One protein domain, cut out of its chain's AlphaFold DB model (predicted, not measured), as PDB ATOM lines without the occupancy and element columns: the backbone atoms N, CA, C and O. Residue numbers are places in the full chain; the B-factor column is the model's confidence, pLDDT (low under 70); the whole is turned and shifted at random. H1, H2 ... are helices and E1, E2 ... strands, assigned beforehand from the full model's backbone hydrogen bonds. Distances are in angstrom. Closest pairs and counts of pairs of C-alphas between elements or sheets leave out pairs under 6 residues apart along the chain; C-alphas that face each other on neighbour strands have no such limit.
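Overview. This is residues 127 to 259 of the 268 residues of an uncharacterized protein of Streptomyces albulus (UniProt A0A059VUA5). A strongly twisted sheet of four strands, E3, E2, E5 and E6, has helices H1 and H2 over one face, and a small pair, E1 and E4, sits by its edge strand E3. Two long loops stick out of this body with residues 146 to 152, 154 to 162 and 240 to 246. The printed part has 133 residues, of which 56 are in named elements, under half, in the order E1 E2 E3 E4 H1 H2 E5 E6; the class is mixed and both sheets are antiparallel. The whole is compact, with a radius of gyration of the C-alphas of 16.2 A and spans of 47 by 46 by 29 A.

Along the chain. E1 is residues 132 to 134, from C-alpha 132 at (217.893, 136.164, 188.872). E2, residues 169 to 176, is 23.3 A long; E3 is residues 181 to 186, 17.3 A, and E4 is 194 to 196. H1 is residues 203 to 210, 10.4 A, and H2 is 213 to 223, 15.4 A. E5, residues 230 to 237, is 22.0 A long; E6, residues 250 to 258, is 23.9 A, bends by 54 degrees at residue 254 and ends at C-alpha 258 (202.527, 130.894, 205.786).

Arrangement. Hairpin E2 and E3 has N 174 and O 183 at 2.8 A, E2 and E5 have N 236 and O 169 at 2.8 A, and hairpin E5 and E6 has N 233 and O 255 at 2.9 A. H1 and H2 are on the same face of this sheet, two layers, helices on one face; the closest C-alphas of H1 and E6, Ala 207 and Ala 251, are 6.6 A apart. H2 has a height over the sheet of 8.7 A and runs slantwise to the strands, at 47 degrees to E2 on the local plane; its closest C-alpha to E2 is Ala 217, 6.3 A from that of Tyr 175. H1 and H2 are close but not clearly touching, with C-alphas 208 and 214 closest at 7.3 A. In both helices every O i to N i+4 pair is within hydrogen-bond range. E1 and E4 have N 133 and O 195 at 2.8 A; the closest C-alphas of E3 and E4, Thr 185 and Ala 195, are 5.0 A apart.

Size, cuts and confidence. The C-alphas farthest apart, of Asp 156 and Gly 201, are 47.3 A apart. The printed part has no cut; the links E1 to E2 and E5 to E6 are long. Mean pLDDT of the printed part is 72.9, with residues 127 to 130 and 224 to 259 under 70.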
ATOM      1  N   SER A 127     223.066 123.542 184.009       58.03
ATOM      2  CA  SER A 127     221.588 123.492 183.946       58.03
ATOM      3  C   SER A 127     220.879 124.170 185.130       58.03
ATOM      4  O   SER A 127     219.667 124.037 185.308       58.03
ATOM      5  N   MET A 128     221.667 124.758 186.022       56.56
ATOM      6  CA  MET A 128     221.259 125.481 187.208       56.56
ATOM      7  C   MET A 128     221.846 126.894 187.191       56.56
ATOM      8  O   MET A 128     221.920 127.478 188.259       56.56
ATOM      9  N   SER A 129     222.293 127.413 186.034       56.41
ATOM     10  CA  SER A 129     222.708 128.810 185.882       56.41
ATOM     11  C   SER A 129     221.528 129.733 186.162       56.41
ATOM     12  O   SER A 129     220.406 129.481 185.720       56.41
ATOM     13  N   GLU A 130     221.789 130.767 186.948       63.84
ATOM     14  CA  GLU A 130     220.763 131.503 187.674       63.84
ATOM     15  C   GLU A 130     220.699 132.937 187.152       63.84
ATOM     16  O   GLU A 130     221.313 133.835 187.723       63.84
ATOM     17  N   GLU A 131     219.964 133.162 186.061       77.50
ATOM     18  CA  GLU A 131     219.448 134.510 185.831       77.50
ATOM     19  C   GLU A 131     218.423 134.790 186.930       77.50
ATOM     20  O   GLU A 131     217.505 133.995 187.174       77.50
ATOM     21  N   ALA A 132     218.651 135.864 187.677       83.19
ATOM     22  CA  ALA A 132     217.893 136.164 188.872       83.19
ATOM     23  C   ALA A 132     217.600 137.660 188.964       83.19
ATOM     24  O   ALA A 132     218.428 138.497 188.605       83.19
ATOM     25  N   GLU A 133     216.421 137.982 189.474       87.25
ATOM     26  CA  GLU A 133     215.914 139.336 189.645       87.25
ATOM     27  C   GLU A 133     215.758 139.678 191.136       87.25
ATOM     28  O   GLU A 133     215.539 138.785 191.966       87.25
ATOM     29  N   PRO A 134     215.854 140.960 191.522       86.50
ATOM     30  CA  PRO A 134     215.553 141.383 192.883       86.50
ATOM     31  C   PRO A 134     214.107 141.040 193.275       86.50
ATOM     32  O   PRO A 134     213.167 141.385 192.563       86.50
ATOM     33  N   ALA A 135     213.911 140.406 194.435       86.38
ATOM     34  CA  ALA A 135     212.584 140.039 194.928       86.38
ATOM     35  C   ALA A 135     212.465 140.267 196.445       86.38
ATOM     36  O   ALA A 135     212.616 139.352 197.253       86.38
ATOM     37  N   SER A 136     212.164 141.504 196.850       82.06
ATOM     38  CA  SER A 136     212.042 141.905 198.267       82.06
ATOM     39  C   SER A 136     211.047 141.058 199.064       82.06
ATOM     40  O   SER A 136     211.283 140.755 200.240       82.06
ATOM     41  N   ASP A 137     209.959 140.658 198.405       81.62
ATOM     42  CA  ASP A 137     208.824 139.951 199.003       81.62
ATOM     43  C   ASP A 137     209.014 138.426 199.002       81.62
ATOM     44  O   ASP A 137     208.181 137.688 199.537       81.62
ATOM     45  N   LEU A 138     210.098 137.932 198.392       84.00
ATOM     46  CA  LEU A 138     210.403 136.511 198.343       84.00
ATOM     47  C   LEU A 138     210.801 136.005 199.732       84.00
ATOM     48  O   LEU A 138     211.605 136.606 200.452       84.00
ATOM     49  N   LEU A 139     210.254 134.847 200.103       83.19
ATOM     50  CA  LEU A 139     210.599 134.207 201.361       83.19
ATOM     51  C   LEU A 139     212.038 133.691 201.307       83.19
ATOM     52  O   LEU A 139     212.364 132.881 200.432       83.19
ATOM     53  N   PRO A 140     212.898 134.110 202.253       81.19
ATOM     54  CA  PRO A 140     214.289 133.714 202.231       81.19
ATOM     55  C   PRO A 140     214.421 132.215 202.474       81.19
ATOM     56  O   PRO A 140     213.703 131.610 203.282       81.19
ATOM     57  N   TRP A 141     215.414 131.624 201.820       83.56
ATOM     58  CA  TRP A 141     215.869 130.300 202.199       83.56
ATOM     59  C   TRP A 141     216.501 130.384 203.591       83.56
ATOM     60  O   TRP A 141     217.398 131.192 203.816       83.56
ATOM     61  N   ILE A 142     216.051 129.543 204.524       78.88
ATOM     62  CA  ILE A 142     216.721 129.402 205.822       78.88
ATOM     63  C   ILE A 142     217.475 128.084 205.840       78.88
ATOM     64  O   ILE A 142     216.998 127.052 205.343       78.88
ATOM     65  N   ASP A 143     218.612 128.117 206.502       82.44
ATOM     66  CA  ASP A 143     219.433 126.948 206.665       82.44
ATOM     67  C   ASP A 143     219.067 126.124 207.890       82.44
ATOM     68  O   ASP A 143     218.397 126.577 208.814       82.44
ATOM     69  N   VAL A 144     219.418 124.843 207.804       86.00
ATOM     70  CA  VAL A 144     219.211 123.868 208.869       86.00
ATOM     71  C   VAL A 144     220.586 123.524 209.402       86.00
ATOM     72  O   VAL A 144     221.431 123.012 208.658       86.00
ATOM     73  N   GLU A 145     220.790 123.839 210.674       89.44
ATOM     74  CA  GLU A 145     222.033 123.572 211.375       89.44
ATOM     75  C   GLU A 145     222.171 122.100 211.768       89.44
ATOM     76  O   GLU A 145     221.211 121.325 211.762       89.44
ATOM     77  N   ASN A 146     223.403 121.686 212.058       89.88
ATOM     78  CA  ASN A 146     223.675 120.320 212.478       89.88
ATOM     79  C   ASN A 146     223.433 120.174 213.984       89.88
ATOM     80  O   ASN A 146     224.090 120.846 214.777       89.88
ATOM     81  N   LEU A 147     222.552 119.247 214.373       90.69
ATOM     82  CA  LEU A 147     222.236 118.967 215.777       90.69
ATOM     83  C   LEU A 147     223.482 118.651 216.615       90.69
ATOM     84  O   LEU A 147     223.541 119.013 217.780       90.69
ATOM     85  N   LYS A 148     224.516 118.038 216.020       90.81
ATOM     86  CA  LYS A 148     225.761 117.740 216.739       90.81
ATOM     87  C   LYS A 148     226.470 118.981 217.279       90.81
ATOM     88  O   LYS A 148     227.202 118.864 218.255       90.81
ATOM     89  N   ARG A 149     226.270 120.138 216.643       88.00
ATOM     90  CA  ARG A 149     226.820 121.421 217.095       88.00
ATOM     91  C   ARG A 149     225.987 122.042 218.211       88.00
ATOM     92  O   ARG A 149     226.531 122.722 219.064       88.00
ATOM     93  N   TYR A 150     224.683 121.788 218.208       89.50
ATOM     94  CA  TYR A 150     223.737 122.372 219.151       89.50
ATOM     95  C   TYR A 150     222.983 121.257 219.890       89.50
ATOM     96  O   TYR A 150     221.776 121.113 219.701       89.50
ATOM     97  N   PRO A 151     223.667 120.430 220.706       88.12
ATOM     98  CA  PRO A 151     223.024 119.313 221.403       88.12
ATOM     99  C   PRO A 151     221.875 119.751 222.317       88.12
ATOM    100  O   PRO A 151     220.916 119.009 222.479       88.12
ATOM    101  N   ALA A 152     221.956 120.967 222.861       89.75
ATOM    102  CA  ALA A 152     220.933 121.573 223.708       89.75
ATOM    103  C   ALA A 152     219.905 122.413 222.919       89.75
ATOM    104  O   ALA A 152     219.257 123.284 223.488       89.75
ATOM    105  N   ALA A 153     219.772 122.205 221.600       90.44
ATOM    106  CA  ALA A 153     218.833 122.965 220.766       90.44
ATOM    107  C   ALA A 153     217.355 122.721 221.110       90.44
ATOM    108  O   ALA A 153     216.517 123.528 220.716       90.44
ATOM    109  N   PHE A 154     217.049 121.619 221.797       90.56
ATOM    110  CA  PHE A 154     215.697 121.230 222.186       90.56
ATOM    111  C   PHE A 154     215.626 121.016 223.694       90.56
ATOM    112  O   PHE A 154     216.583 120.517 224.296       90.56
ATOM    113  N   ALA A 155     214.488 121.365 224.288       93.06
ATOM    114  CA  ALA A 155     214.206 121.032 225.677       93.06
ATOM    115  C   ALA A 155     213.814 119.553 225.813       93.06
ATOM    116  O   ALA A 155     213.293 118.939 224.878       93.06
ATOM    117  N   ASP A 156     214.034 118.978 226.996       92.38
ATOM    118  CA  ASP A 156     213.557 117.624 227.271       92.38
ATOM    119  C   ASP A 156     212.023 117.556 227.161       92.38
ATOM    120  O   ASP A 156     211.308 118.456 227.608       92.38
ATOM    121  N   GLY A 157     211.520 116.511 226.503       93.62
ATOM    122  CA  GLY A 157     210.096 116.346 226.196       93.62
ATOM    123  C   GLY A 157     209.528 117.254 225.092       93.62
ATOM    124  O   GLY A 157     208.335 117.153 224.800       93.62
ATOM    125  N   GLU A 158     210.330 118.114 224.451       94.94
ATOM    126  CA  GLU A 158     209.859 118.978 223.359       94.94
ATOM    127  C   GLU A 158     209.374 118.144 222.152       94.94
ATOM    128  O   GLU A 158     210.133 117.336 221.605       94.94
ATOM    129  N   PRO A 159     208.124 118.325 221.681       93.88
ATOM    130  CA  PRO A 159     207.643 117.637 220.489       93.88
ATOM    131  C   PRO A 159     208.407 118.079 219.235       93.88
ATOM    132  O   PRO A 159     208.344 119.239 218.826       93.88
ATOM    133  N   VAL A 160     209.065 117.132 218.563       91.69
ATOM    134  CA  VAL A 160     209.821 117.384 217.327       91.69
ATOM    135  C   VAL A 160     209.216 116.663 216.123       91.69
ATOM    136  O   VAL A 160     208.745 115.531 216.212       91.69
ATOM    137  N   ALA A 161     209.271 117.309 214.955       90.94
ATOM    138  CA  ALA A 161     208.918 116.683 213.685       90.94
ATOM    139  C   ALA A 161     210.170 116.098 213.017       90.94
ATOM    140  O   ALA A 161     211.096 116.830 212.660       90.94
ATOM    141  N   VAL A 162     210.186 114.781 212.806       89.62
ATOM    142  CA  VAL A 162     211.297 114.075 212.155       89.62
ATOM    143  C   VAL A 162     210.927 113.742 210.715       89.62
ATOM    144  O   VAL A 162     209.887 113.145 210.447       89.62
ATOM    145  N   ALA A 163     211.797 114.115 209.779       86.88
ATOM    146  CA  ALA A 163     211.616 113.840 208.360       86.88
ATOM    147  C   ALA A 163     212.902 113.291 207.730       86.88
ATOM    148  O   ALA A 163     214.016 113.651 208.114       86.88
ATOM    149  N   GLU A 164     212.744 112.449 206.708       90.06
ATOM    150  CA  GLU A 164     213.859 111.955 205.900       90.06
ATOM    151  C   GLU A 164     214.581 113.123 205.206       90.06
ATOM    152  O   GLU A 164     213.987 113.889 204.436       90.06
ATOM    153  N   LYS A 165     215.898 113.236 205.407       85.75
ATOM    154  CA  LYS A 165     216.715 114.209 204.679       85.75
ATOM    155  C   LYS A 165     217.011 113.713 203.263       85.75
ATOM    156  O   LYS A 165     217.967 112.976 203.027       85.75
ATOM    157  N   VAL A 166     216.259 114.220 202.292       84.75
ATOM    158  CA  VAL A 166     216.484 113.923 200.870       84.75
ATOM    159  C   VAL A 166     217.791 114.559 200.383       84.75
ATOM    160  O   VAL A 166     218.021 115.761 200.535       84.75
ATOM    161  N   HIS A 167     218.665 113.756 199.774       80.25
ATOM    162  CA  HIS A 167     219.875 114.250 199.116       80.25
ATOM    163  C   HIS A 167     219.559 114.730 197.690       80.25
ATOM    164  O   HIS A 167     219.064 113.960 196.863       80.25
ATOM    165  N   GLY A 168     219.857 115.996 197.401       83.19
ATOM    166  CA  GLY A 168     219.586 116.637 196.116       83.19
ATOM    167  C   GLY A 168     219.829 118.142 196.176       83.19
ATOM    168  O   GLY A 168     220.483 118.635 197.099       83.19
ATOM    169  N   THR A 169     219.273 118.861 195.205       81.81
ATOM    170  CA  THR A 169     219.163 120.323 195.275       81.81
ATOM    171  C   THR A 169     217.816 120.723 195.879       81.81
ATOM    172  O   THR A 169     216.906 119.896 195.954       81.81
ATOM    173  N   ALA A 170     217.671 121.966 196.324       85.56
ATOM    174  CA  ALA A 170     216.420 122.467 196.865       85.56
ATOM    175  C   ALA A 170     216.116 123.883 196.372       85.56
ATOM    176  O   ALA A 170     217.032 124.687 196.183       85.56
ATOM    177  N   CYS A 171     214.826 124.160 196.198       86.69
ATOM    178  CA  CYS A 171     214.290 125.487 195.929       86.69
ATOM    179  C   CYS A 171     213.193 125.842 196.940       86.69
ATOM    180  O   CYS A 171     212.570 124.963 197.551       86.69
ATOM    181  N   CYS A 172     212.995 127.141 197.124       87.62
ATOM    182  CA  CYS A 172     211.882 127.736 197.852       87.62
ATOM    183  C   CYS A 172     210.963 128.378 196.816       87.62
ATOM    184  O   CYS A 172     211.408 129.225 196.043       87.62
ATOM    185  N   LEU A 173     209.703 127.953 196.787       88.75
ATOM    186  CA  LEU A 173     208.648 128.622 196.038       88.75
ATOM    187  C   LEU A 173     207.884 129.536 196.988       88.75
ATOM    188  O   LEU A 173     207.438 129.066 198.031       88.75
ATOM    189  N   THR A 174     207.725 130.798 196.596       88.62
ATOM    190  CA  THR A 174     206.857 131.788 197.234       88.62
ATOM    191  C   THR A 174     205.637 132.024 196.356       88.62
ATOM    192  O   THR A 174     205.776 132.417 195.201       88.62
ATOM    193  N   TYR A 175     204.446 131.792 196.899       89.12
ATOM    194  CA  TYR A 175     203.189 132.186 196.261       89.12
ATOM    195  C   TYR A 175     202.602 133.420 196.953       89.12
ATOM    196  O   TYR A 175     202.477 133.453 198.185       89.12
ATOM    197  N   HIS A 176     202.252 134.417 196.147       86.62
ATOM    198  CA  HIS A 176     201.655 135.683 196.546       86.62
ATOM    199  C   HIS A 176     200.153 135.621 196.273       86.62
ATOM    200  O   HIS A 176     199.712 135.652 195.134       86.62
ATOM    201  N   ALA A 177     199.355 135.499 197.334       83.25
ATOM    202  CA  ALA A 177     197.907 135.314 197.211       83.25
ATOM    203  C   ALA A 177     197.151 136.570 196.735       83.25
ATOM    204  O   ALA A 177     195.988 136.466 196.371       83.25
ATOM    205  N   GLY A 178     197.776 137.752 196.791       82.38
ATOM    206  CA  GLY A 178     197.128 139.012 196.416       82.38
ATOM    207  C   GLY A 178     197.025 139.232 194.905       82.38
ATOM    208  O   GLY A 178     196.115 139.919 194.459       82.38
ATOM    209  N   ASP A 179     197.949 138.658 194.135       86.44
ATOM    210  CA  ASP A 179     198.093 138.859 192.689       86.44
ATOM    211  C   ASP A 179     198.359 137.545 191.928       86.44
ATOM    212  O   ASP A 179     198.755 137.567 190.765       86.44
ATOM    213  N   ASP A 180     198.177 136.398 192.591       86.19
ATOM    214  CA  ASP A 180     198.448 135.053 192.069       86.19
ATOM    215  C   ASP A 180     199.877 134.840 191.536       86.19
ATOM    216  O   ASP A 180     200.161 133.881 190.805       86.19
ATOM    217  N   ARG A 181     200.821 135.699 191.935       88.56
ATOM    218  CA  ARG A 181     202.207 135.641 191.477       88.56
ATOM    219  C   ARG A 181     202.968 134.519 192.174       88.56
ATOM    220  O   ARG A 181     202.860 134.294 193.381       88.56
ATOM    221  N   VAL A 182     203.838 133.851 191.420       89.56
ATOM    222  CA  VAL A 182     204.789 132.868 191.946       89.56
ATOM    223  C   VAL A 182     206.198 133.375 191.729       89.56
ATOM    224  O   VAL A 182     206.565 133.747 190.623       89.56
ATOM    225  N   GLN A 183     207.005 133.313 192.776       90.44
ATOM    226  CA  GLN A 183     208.442 133.516 192.694       90.44
ATOM    227  C   GLN A 183     209.156 132.301 193.268       90.44
ATOM    228  O   GLN A 183     208.606 131.548 194.073       90.44
ATOM    229  N   MET A 184     210.396 132.092 192.855       88.38
ATOM    230  CA  MET A 184     211.177 130.945 193.289       88.38
ATOM    231  C   MET A 184     212.618 131.360 193.515       88.38
ATOM    232  O   MET A 184     213.160 132.137 192.750       88.38
ATOM    233  N   THR A 185     213.268 130.798 194.525       88.00
ATOM    234  CA  THR A 185     214.713 130.932 194.716       88.00
ATOM    235  C   THR A 185     215.346 129.562 194.926       88.00
ATOM    236  O   THR A 185     214.676 128.602 195.325       88.00
ATOM    237  N   SER A 186     216.644 129.446 194.667       86.25
ATOM    238  CA  SER A 186     217.412 128.254 195.015       86.25
ATOM    239  C   SER A 186     217.940 128.352 196.444       86.25
ATOM    240  O   SER A 186     218.010 129.419 197.047       86.25
ATOM    241  N   LYS A 187     218.385 127.226 196.997       80.62
ATOM    242  CA  LYS A 187     219.153 127.225 198.248       80.62
ATOM    243  C   LYS A 187     220.432 128.077 198.175       80.62
ATOM    244  O   LYS A 187     220.876 128.555 199.213       80.62
ATOM    245  N   ALA A 188     221.059 128.197 197.002       78.50
ATOM    246  CA  ALA A 188     222.307 128.943 196.846       78.50
ATOM    247  C   ALA A 188     222.069 130.458 196.909       78.50
ATOM    248  O   ALA A 188     222.829 131.166 197.562       78.50
ATOM    249  N   LEU A 189     220.979 130.927 196.300       78.50
ATOM    250  CA  LEU A 189     220.644 132.346 196.234       78.50
ATOM    251  C   LEU A 189     219.750 132.836 197.367       78.50
ATOM    252  O   LEU A 189     219.803 134.005 197.739       78.50
ATOM    253  N   GLY A 190     218.919 131.959 197.926       71.56
ATOM    254  CA  GLY A 190     217.773 132.363 198.734       71.56
ATOM    255  C   GLY A 190     218.091 133.107 200.029       71.56
ATOM    256  O   GLY A 190     217.175 133.681 200.611       71.56
ATOM    257  N   ALA A 191     219.352 133.146 200.469       72.38
ATOM    258  CA  ALA A 191     219.785 134.020 201.559       72.38
ATOM    259  C   ALA A 191     219.711 135.511 201.174       72.38
ATOM    260  O   ALA A 191     219.334 136.341 201.995       72.38
ATOM    261  N   GLN A 192     220.015 135.843 199.914       71.62
ATOM    262  CA  GLN A 192     220.039 137.210 199.376       71.62
ATOM    263  C   GLN A 192     218.679 137.650 198.805       71.62
ATOM    264  O   GLN A 192     218.522 138.790 198.381       71.62
ATOM    265  N   ARG A 193     217.694 136.740 198.790       80.38
ATOM    266  CA  ARG A 193     216.334 136.936 198.258       80.38
ATOM    267  C   ARG A 193     216.207 137.367 196.780       80.38
ATOM    268  O   ARG A 193     215.248 138.066 196.466       80.38
ATOM    269  N   PRO A 194     217.071 136.964 195.832       83.81
ATOM    270  CA  PRO A 194     216.719 137.119 194.434       83.81
ATOM    271  C   PRO A 194     215.777 135.976 194.015       83.81
ATOM    272  O   PRO A 194     215.880 134.836 194.503       83.81
ATOM    273  N   ALA A 195     214.846 136.287 193.121       88.75
ATOM    274  CA  ALA A 195     214.010 135.297 192.461       88.75
ATOM    275  C   ALA A 195     214.698 134.824 191.180       88.75
ATOM    276  O   ALA A 195     215.233 135.621 190.424       88.75
ATOM    277  N   LEU A 196     214.685 133.519 190.935       89.75
ATOM    278  CA  LEU A 196     215.087 132.935 189.666       89.75
ATOM    279  C   LEU A 196     214.082 133.351 188.593       89.75
ATOM    280  O   LEU A 196     212.891 133.061 188.741       89.75
ATOM    281  N   VAL A 197     214.574 133.955 187.512       89.69
ATOM    282  CA  VAL A 197     213.759 134.283 186.339       89.69
ATOM    283  C   VAL A 197     213.165 132.993 185.769       89.69
ATOM    284  O   VAL A 197     213.790 131.926 185.814       89.69
ATOM    285  N   GLU A 198     211.910 133.054 185.319       88.62
ATOM    286  CA  GLU A 198     211.232 131.882 184.769       88.62
ATOM    287  C   GLU A 198     211.842 131.454 183.434       88.62
ATOM    288  O   GLU A 198     211.790 132.175 182.446       88.62
ATOM    289  N   ASP A 199     212.389 130.238 183.417       86.06
ATOM    290  CA  ASP A 199     212.986 129.615 182.239       86.06
ATOM    291  C   ASP A 199     212.566 128.131 182.165       86.06
ATOM    292  O   ASP A 199     212.846 127.359 183.094       86.06
ATOM    293  N   PRO A 200     211.916 127.683 181.070       84.56
ATOM    294  CA  PRO A 200     211.588 126.276 180.840       84.56
ATOM    295  C   PRO A 200     212.803 125.333 180.814       84.56
ATOM    296  O   PRO A 200     212.645 124.135 181.058       84.56
ATOM    297  N   GLY A 201     214.006 125.831 180.522       84.25
ATOM    298  CA  GLY A 201     215.260 125.080 180.599       84.25
ATOM    299  C   GLY A 201     215.729 124.842 182.038       84.25
ATOM    300  O   GLY A 201     216.322 123.793 182.343       84.25
ATOM    301  N   ASN A 202     215.394 125.755 182.952       86.38
ATOM    302  CA  ASN A 202     215.825 125.717 184.343       86.38
ATOM    303  C   ASN A 202     215.254 124.499 185.090       86.38
ATOM    304  O   ASN A 202     214.054 124.204 185.085       86.38
ATOM    305  N   LEU A 203     216.136 123.764 185.773       86.19
ATOM    306  CA  LEU A 203     215.776 122.550 186.510       86.19
ATOM    307  C   LEU A 203     214.679 122.786 187.561       86.19
ATOM    308  O   LEU A 203     213.794 121.944 187.729       86.19
ATOM    309  N   TYR A 204     214.753 123.896 188.290       87.56
ATOM    310  CA  TYR A 204     213.843 124.172 189.391       87.56
ATOM    311  C   TYR A 204     212.448 124.536 188.881       87.56
ATOM    312  O   TYR A 204     211.468 123.984 189.381       87.56
ATOM    313  N   TRP A 205     212.357 125.370 187.839       89.25
ATOM    314  CA  TRP A 205     211.079 125.740 187.225       89.25
ATOM    315  C   TRP A 205     210.383 124.525 186.614       89.25
ATOM    316  O   TRP A 205     209.203 124.290 186.890       89.25
ATOM    317  N   ARG A 206     211.122 123.657 185.908       89.62
ATOM    318  CA  ARG A 206     210.575 122.380 185.420       89.62
ATOM    319  C   ARG A 206     210.036 121.500 186.541       89.62
ATOM    320  O   ARG A 206     208.960 120.925 186.395       89.62
ATOM    321  N   ALA A 207     210.748 121.398 187.663       88.62
ATOM    322  CA  ALA A 207     210.295 120.605 188.801       88.62
ATOM    323  C   ALA A 207     209.036 121.204 189.457       88.62
ATOM    324  O   ALA A 207     208.076 120.482 189.728       88.62
ATOM    325  N   VAL A 208     209.016 122.520 189.681       88.56
ATOM    326  CA  VAL A 208     207.877 123.260 190.248       88.56
ATOM    327  C   VAL A 208     206.622 123.093 189.390       88.56
ATOM    328  O   VAL A 208     205.558 122.747 189.913       88.56
ATOM    329  N   ARG A 209     206.750 123.291 188.073       89.88
ATOM    330  CA  ARG A 209     205.642 123.187 187.114       89.88
ATOM    331  C   ARG A 209     205.203 121.736 186.920       89.88
ATOM    332  O   ARG A 209     204.013 121.444 187.019       89.88
ATOM    333  N   GLY A 210     206.149 120.809 186.749       89.00
ATOM    334  CA  GLY A 210     205.873 119.379 186.570       89.00
ATOM    335  C   GLY A 210     205.149 118.739 187.758       89.00
ATOM    336  O   GLY A 210     204.328 117.844 187.574       89.00
ATOM    337  N   HIS A 211     205.383 119.243 188.973       87.06
ATOM    338  CA  HIS A 211     204.663 118.826 190.181       87.06
ATOM    339  C   HIS A 211     203.470 119.721 190.545       87.06
ATOM    340  O   HIS A 211     202.892 119.539 191.616       87.06
ATOM    341  N   ARG A 212     203.091 120.669 189.675       90.56
ATOM    342  CA  ARG A 212     201.953 121.588 189.857       90.56
ATOM    343  C   ARG A 212     201.978 122.331 191.200       90.56
ATOM    344  O   ARG A 212     200.931 122.600 191.782       90.56
ATOM    345  N   LEU A 213     203.168 122.682 191.696       88.50
ATOM    346  CA  LEU A 213     203.310 123.336 193.002       88.50
ATOM    347  C   LEU A 213     202.610 124.699 193.106       88.50
ATOM    348  O   LEU A 213     202.058 124.948 194.173       88.50
ATOM    349  N   PRO A 214     202.554 125.546 192.056       89.88
ATOM    350  CA  PRO A 214     201.755 126.773 192.085       89.88
ATOM    351  C   PRO A 214     200.287 126.526 192.431       89.88
ATOM    352  O   PRO A 214     199.735 127.199 193.291       89.88
ATOM    353  N   ARG A 215     199.681 125.500 191.821       89.06
ATOM    354  CA  ARG A 215     198.288 125.125 192.080       89.06
ATOM    355  C   ARG A 215     198.094 124.679 193.527       89.06
ATOM    356  O   ARG A 215     197.184 125.160 194.182       89.06
ATOM    357  N   VAL A 216     198.973 123.810 194.030       88.88
ATOM    358  CA  VAL A 216     198.928 123.365 195.435       88.88
ATOM    359  C   VAL A 216     199.085 124.556 196.384       88.88
ATOM    360  O   VAL A 216     198.377 124.653 197.380       88.88
ATOM    361  N   ALA A 217     199.990 125.490 196.075       86.81
ATOM    362  CA  ALA A 217     200.186 126.693 196.875       86.81
ATOM    363  C   ALA A 217     198.926 127.574 196.915       86.81
ATOM    364  O   ALA A 217     198.573 128.041 197.998       86.81
ATOM    365  N   ALA A 218     198.254 127.747 195.771       86.44
ATOM    366  CA  ALA A 218     197.013 128.505 195.630       86.44
ATOM    367  C   ALA A 218     195.823 127.845 196.346       86.44
ATOM    368  O   ALA A 218     195.136 128.499 197.125       86.44
ATOM    369  N   GLU A 219     195.615 126.537 196.164       87.00
ATOM    370  CA  GLU A 219     194.558 125.779 196.856       87.00
ATOM    371  C   GLU A 219     194.721 125.900 198.370       87.00
ATOM    372  O   GLU A 219     193.811 126.328 199.083       87.00
ATOM    373  N   SER A 220     195.936 125.651 198.862       83.19
ATOM    374  CA  SER A 220     196.206 125.826 200.275       83.19
ATOM    375  C   SER A 220     196.041 127.300 200.704       83.19
ATOM    376  O   SER A 220     195.666 127.537 201.854       83.19
ATOM    377  N   ALA A 221     196.334 128.298 199.839       79.12
ATOM    378  CA  ALA A 221     196.105 129.744 200.069       79.12
ATOM    379  C   ALA A 221     194.649 130.074 200.350       79.12
ATOM    380  O   ALA A 221     194.390 130.780 201.330       79.12
ATOM    381  N   GLY A 222     193.745 129.496 199.564       76.81
ATOM    382  CA  GLY A 222     192.308 129.567 199.794       76.81
ATOM    383  C   GLY A 222     191.918 129.017 201.166       76.81
ATOM    384  O   GLY A 222     191.266 129.713 201.937       76.81
ATOM    385  N   GLU A 223     192.400 127.822 201.524       76.44
ATOM    386  CA  GLU A 223     192.049 127.158 202.794       76.44
ATOM    387  C   GLU A 223     192.496 127.927 204.048       76.44
ATOM    388  O   GLU A 223     191.816 127.894 205.072       76.44
ATOM    389  N   LEU A 224     193.631 128.636 203.991       67.25
ATOM    390  CA  LEU A 224     194.126 129.429 205.130       67.25
ATOM    391  C   LEU A 224     193.685 130.904 205.092       67.25
ATOM    392  O   LEU A 224     194.161 131.681 205.922       67.25
ATOM    393  N   GLY A 225     192.809 131.298 204.161       56.91
ATOM    394  CA  GLY A 225     192.202 132.632 204.122       56.91
ATOM    395  C   GLY A 225     193.068 133.745 203.519       56.91
ATOM    396  O   GLY A 225     193.114 134.837 204.076       56.91
ATOM    397  N   GLY A 226     193.761 133.497 202.398       46.38
ATOM    398  CA  GLY A 226     194.360 134.574 201.585       46.38
ATOM    399  C   GLY A 226     195.632 135.203 202.167       46.38
ATOM    400  O   GLY A 226     195.881 136.396 202.030       46.38
ATOM    401  N   VAL A 227     196.446 134.405 202.853       37.97
ATOM    402  CA  VAL A 227     197.654 134.883 203.532       37.97
ATOM    403  C   VAL A 227     198.834 134.982 202.549       37.97
ATOM    404  O   VAL A 227     199.284 133.965 202.016       37.97
ATOM    405  N   THR A 228     199.333 136.201 202.324       38.72
ATOM    406  CA  THR A 228     200.483 136.526 201.463       38.72
ATOM    407  C   THR A 228     201.756 135.810 201.927       38.72
ATOM    408  O   THR A 228     202.149 135.913 203.088       38.72
ATOM    409  N   GLY A 229     202.418 135.091 201.015       37.09
ATOM    410  CA  GLY A 229     203.712 134.447 201.241       37.09
ATOM    411  C   GLY A 229     203.603 133.039 201.829       37.09
ATOM    412  O   GLY A 229     203.534 132.854 203.049       37.09
ATOM    413  N   ARG A 230     203.669 132.029 200.953       45.12
ATOM    414  CA  ARG A 230     203.884 130.621 201.331       45.12
ATOM    415  C   ARG A 230     205.242 130.121 200.902       45.12
ATOM    416  O   ARG A 230     205.507 130.143 199.716       45.12
ATOM    417  N   ASP A 231     206.031 129.598 201.831       34.94
ATOM    418  CA  ASP A 231     207.289 128.898 201.550       34.94
ATOM    419  C   ASP A 231     206.961 127.423 201.317       34.94
ATOM    420  O   ASP A 231     206.617 126.722 202.268       34.94
ATOM    421  N   LEU A 232     207.015 126.959 200.068       39.41
ATOM    422  CA  LEU A 232     207.004 125.536 199.728       39.41
ATOM    423  C   LEU A 232     208.446 125.096 199.479       39.41
ATOM    424  O   LEU A 232     209.007 125.312 198.404       39.41
ATOM    425  N   ARG A 233     209.042 124.423 200.467       38.19
ATOM    426  CA  ARG A 233     210.387 123.856 200.325       38.19
ATOM    427  C   ARG A 233     210.279 122.499 199.683       38.19
ATOM    428  O   ARG A 233     209.744 121.587 200.317       38.19
ATOM    429  N   ARG A 234     210.802 122.324 198.467       41.59
ATOM    430  CA  ARG A 234     210.984 120.987 197.883       41.59
ATOM    431  C   ARG A 234     212.448 120.680 197.589       41.59
ATOM    432  O   ARG A 234     213.173 121.502 197.036       41.59
ATOM    433  N   GLY A 235     212.862 119.458 197.919       32.16
ATOM    434  CA  GLY A 235     214.105 118.872 197.424       32.16
ATOM    435  C   GLY A 235     213.865 118.190 196.077       32.16
ATOM    436  O   GLY A 235     212.968 117.351 195.978       32.16
ATOM    437  N   VAL A 236     214.651 118.530 195.055       34.44
ATOM    438  CA  VAL A 236     214.674 117.865 193.743       34.44
ATOM    439  C   VAL A 236     215.834 116.868 193.728       34.44
ATOM    440  O   VAL A 236     217.000 117.239 193.892       34.44
ATOM    441  N   ARG A 237     215.522 115.582 193.529       33.25
ATOM    442  CA  ARG A 237     216.511 114.499 193.411       33.25
ATOM    443  C   ARG A 237     216.690 114.102 191.945       33.25
ATOM    444  O   ARG A 237     215.717 113.760 191.275       33.25
ATOM    445  N   ARG A 238     217.941 114.037 191.476       30.00
ATOM    446  CA  ARG A 238     218.319 113.244 190.294       30.00
ATOM    447  C   ARG A 238     218.604 111.817 190.780       30.00
ATOM    448  O   ARG A 238     219.462 111.635 191.644       30.00
ATOM    449  N   ARG A 239     217.851 110.808 190.324       26.78
ATOM    450  CA  ARG A 239     218.159 109.402 190.658       26.78
ATOM    451  C   ARG A 239     219.518 109.019 190.044       26.78
ATOM    452  O   ARG A 239     219.814 109.438 188.928       26.78
ATOM    453  N   ARG A 240     220.340 108.245 190.771       26.11
ATOM    454  CA  ARG A 240     221.492 107.533 190.180       26.11
ATOM    455  C   ARG A 240     220.966 106.459 189.214       26.11
ATOM    456  O   ARG A 240     219.876 105.943 189.468       26.11
ATOM    457  N   PRO A 241     221.699 106.131 188.137       28.81
ATOM    458  CA  PRO A 241     221.288 105.081 187.222       28.81
ATOM    459  C   PRO A 241     221.467 103.717 187.906       28.81
ATOM    460  O   PRO A 241     222.584 103.261 188.109       28.81
ATOM    461  N   GLU A 242     220.357 103.092 188.287       28.19
ATOM    462  CA  GLU A 242     220.259 101.638 188.446       28.19
ATOM    463  C   GLU A 242     219.520 101.070 187.227       28.19
ATOM    464  O   GLU A 242     218.717 101.790 186.621       28.19
ATOM    465  N   PRO A 243     219.751  99.802 186.840       30.08
ATOM    466  CA  PRO A 243     219.528  99.357 185.464       30.08
ATOM    467  C   PRO A 243     218.063  99.290 185.012       30.08
ATOM    468  O   PRO A 243     217.817  99.015 183.842       30.08
ATOM    469  N   ARG A 244     217.071  99.504 185.888       30.98
ATOM    470  CA  ARG A 244     215.646  99.358 185.543       30.98
ATOM    471  C   ARG A 244     214.718 100.267 186.355       30.98
ATOM    472  O   ARG A 244     213.875  99.779 187.094       30.98
ATOM    473  N   VAL A 245     214.812 101.592 186.209       30.86
ATOM    474  CA  VAL A 245     213.713 102.506 186.593       30.86
ATOM    475  C   VAL A 245     213.632 103.672 185.605       30.86
ATOM    476  O   VAL A 245     214.651 104.258 185.243       30.86
ATOM    477  N   ARG A 246     212.407 104.011 185.170       29.80
ATOM    478  CA  ARG A 246     212.103 105.145 184.279       29.80
ATOM    479  C   ARG A 246     212.863 106.410 184.699       29.80
ATOM    480  O   ARG A 246     212.875 106.781 185.873       29.80
ATOM    481  N   HIS A 247     213.469 107.075 183.720       30.77
ATOM    482  CA  HIS A 247     214.126 108.365 183.896       30.77
ATOM    483  C   HIS A 247     213.079 109.416 184.285       30.77
ATOM    484  O   HIS A 247     212.261 109.822 183.466       30.77
ATOM    485  N   GLY A 248     213.083 109.837 185.549       42.16
ATOM    486  CA  GLY A 248     212.173 110.854 186.067       42.16
ATOM    487  C   GLY A 248     212.793 111.591 187.249       42.16
ATOM    488  O   GLY A 248     213.416 110.982 188.122       42.16
ATOM    489  N   GLN A 249     212.652 112.914 187.259       46.66
ATOM    490  CA  GLN A 249     212.985 113.755 188.407       46.66
ATOM    491  C   GLN A 249     211.852 113.645 189.434       46.66
ATOM    492  O   GLN A 249     210.685 113.550 189.062       46.66
ATOM    493  N   SER A 250     212.180 113.639 190.725       41.75
ATOM    494  CA  SER A 250     211.179 113.618 191.798       41.75
ATOM    495  C   SER A 250     211.408 114.786 192.750       41.75
ATOM    496  O   SER A 250     212.511 114.905 193.294       41.75
ATOM    497  N   ALA A 251     210.383 115.606 192.986       45.06
ATOM    498  CA  ALA A 251     210.390 116.636 194.020       45.06
ATOM    499  C   ALA A 251     209.649 116.158 195.279       45.06
ATOM    500  O   ALA A 251     208.544 115.626 195.177       45.06
ATOM    501  N   ARG A 252     210.196 116.397 196.477       49.34
ATOM    502  CA  ARG A 252     209.527 116.123 197.771       49.34
ATOM    503  C   ARG A 252     209.418 117.384 198.611       49.34
ATOM    504  O   ARG A 252     210.414 118.085 198.729       49.34
ATOM    505  N   CYS A 253     208.237 117.661 199.170       47.16
ATOM    506  CA  CYS A 253     208.037 118.797 200.070       47.16
ATOM    507  C   CYS A 253     208.556 118.486 201.467       47.16
ATOM    508  O   CYS A 253     208.247 117.435 202.013       47.16
ATOM    509  N   ALA A 254     209.359 119.401 202.003       48.62
ATOM    510  CA  ALA A 254     209.955 119.313 203.326       48.62
ATOM    511  C   ALA A 254     209.351 120.326 204.312       48.62
ATOM    512  O   ALA A 254     209.450 120.118 205.516       48.62
ATOM    513  N   ARG A 255     208.754 121.431 203.837       52.47
ATOM    514  CA  ARG A 255     208.135 122.447 204.701       52.47
ATOM    515  C   ARG A 255     207.138 123.307 203.930       52.47
ATOM    516  O   ARG A 255     207.425 123.685 202.795       52.47
ATOM    517  N   ILE A 256     206.029 123.642 204.592       52.31
ATOM    518  CA  ILE A 256     205.087 124.695 204.197       52.31
ATOM    519  C   ILE A 256     205.084 125.749 205.314       52.31
ATOM    520  O   ILE A 256     204.913 125.393 206.480       52.31
ATOM    521  N   ARG A 257     205.303 127.031 205.001       51.28
ATOM    522  CA  ARG A 257     205.197 128.139 205.978       51.28
ATOM    523  C   ARG A 257     204.335 129.256 205.405       51.28
ATOM    524  O   ARG A 257     204.668 129.744 204.338       51.28
ATOM    525  N   GLY A 258     203.285 129.677 206.108       49.06
ATOM    526  CA  GLY A 258     202.527 130.894 205.786       49.06
ATOM    527  C   GLY A 258     202.948 132.064 206.678       49.06
ATOM    528  O   GLY A 258     203.180 131.863 207.873       49.06
ATOM    529  N   LEU A 259     203.049 133.275 206.128       50.12
ATOM    530  CA  LEU A 259     203.253 134.497 206.912       50.12
ATOM    531  C   LEU A 259     201.917 135.169 207.225       50.12
ATOM    532  O   LEU A 259     201.388 135.892 206.395       50.12
TER     533      LEU A 259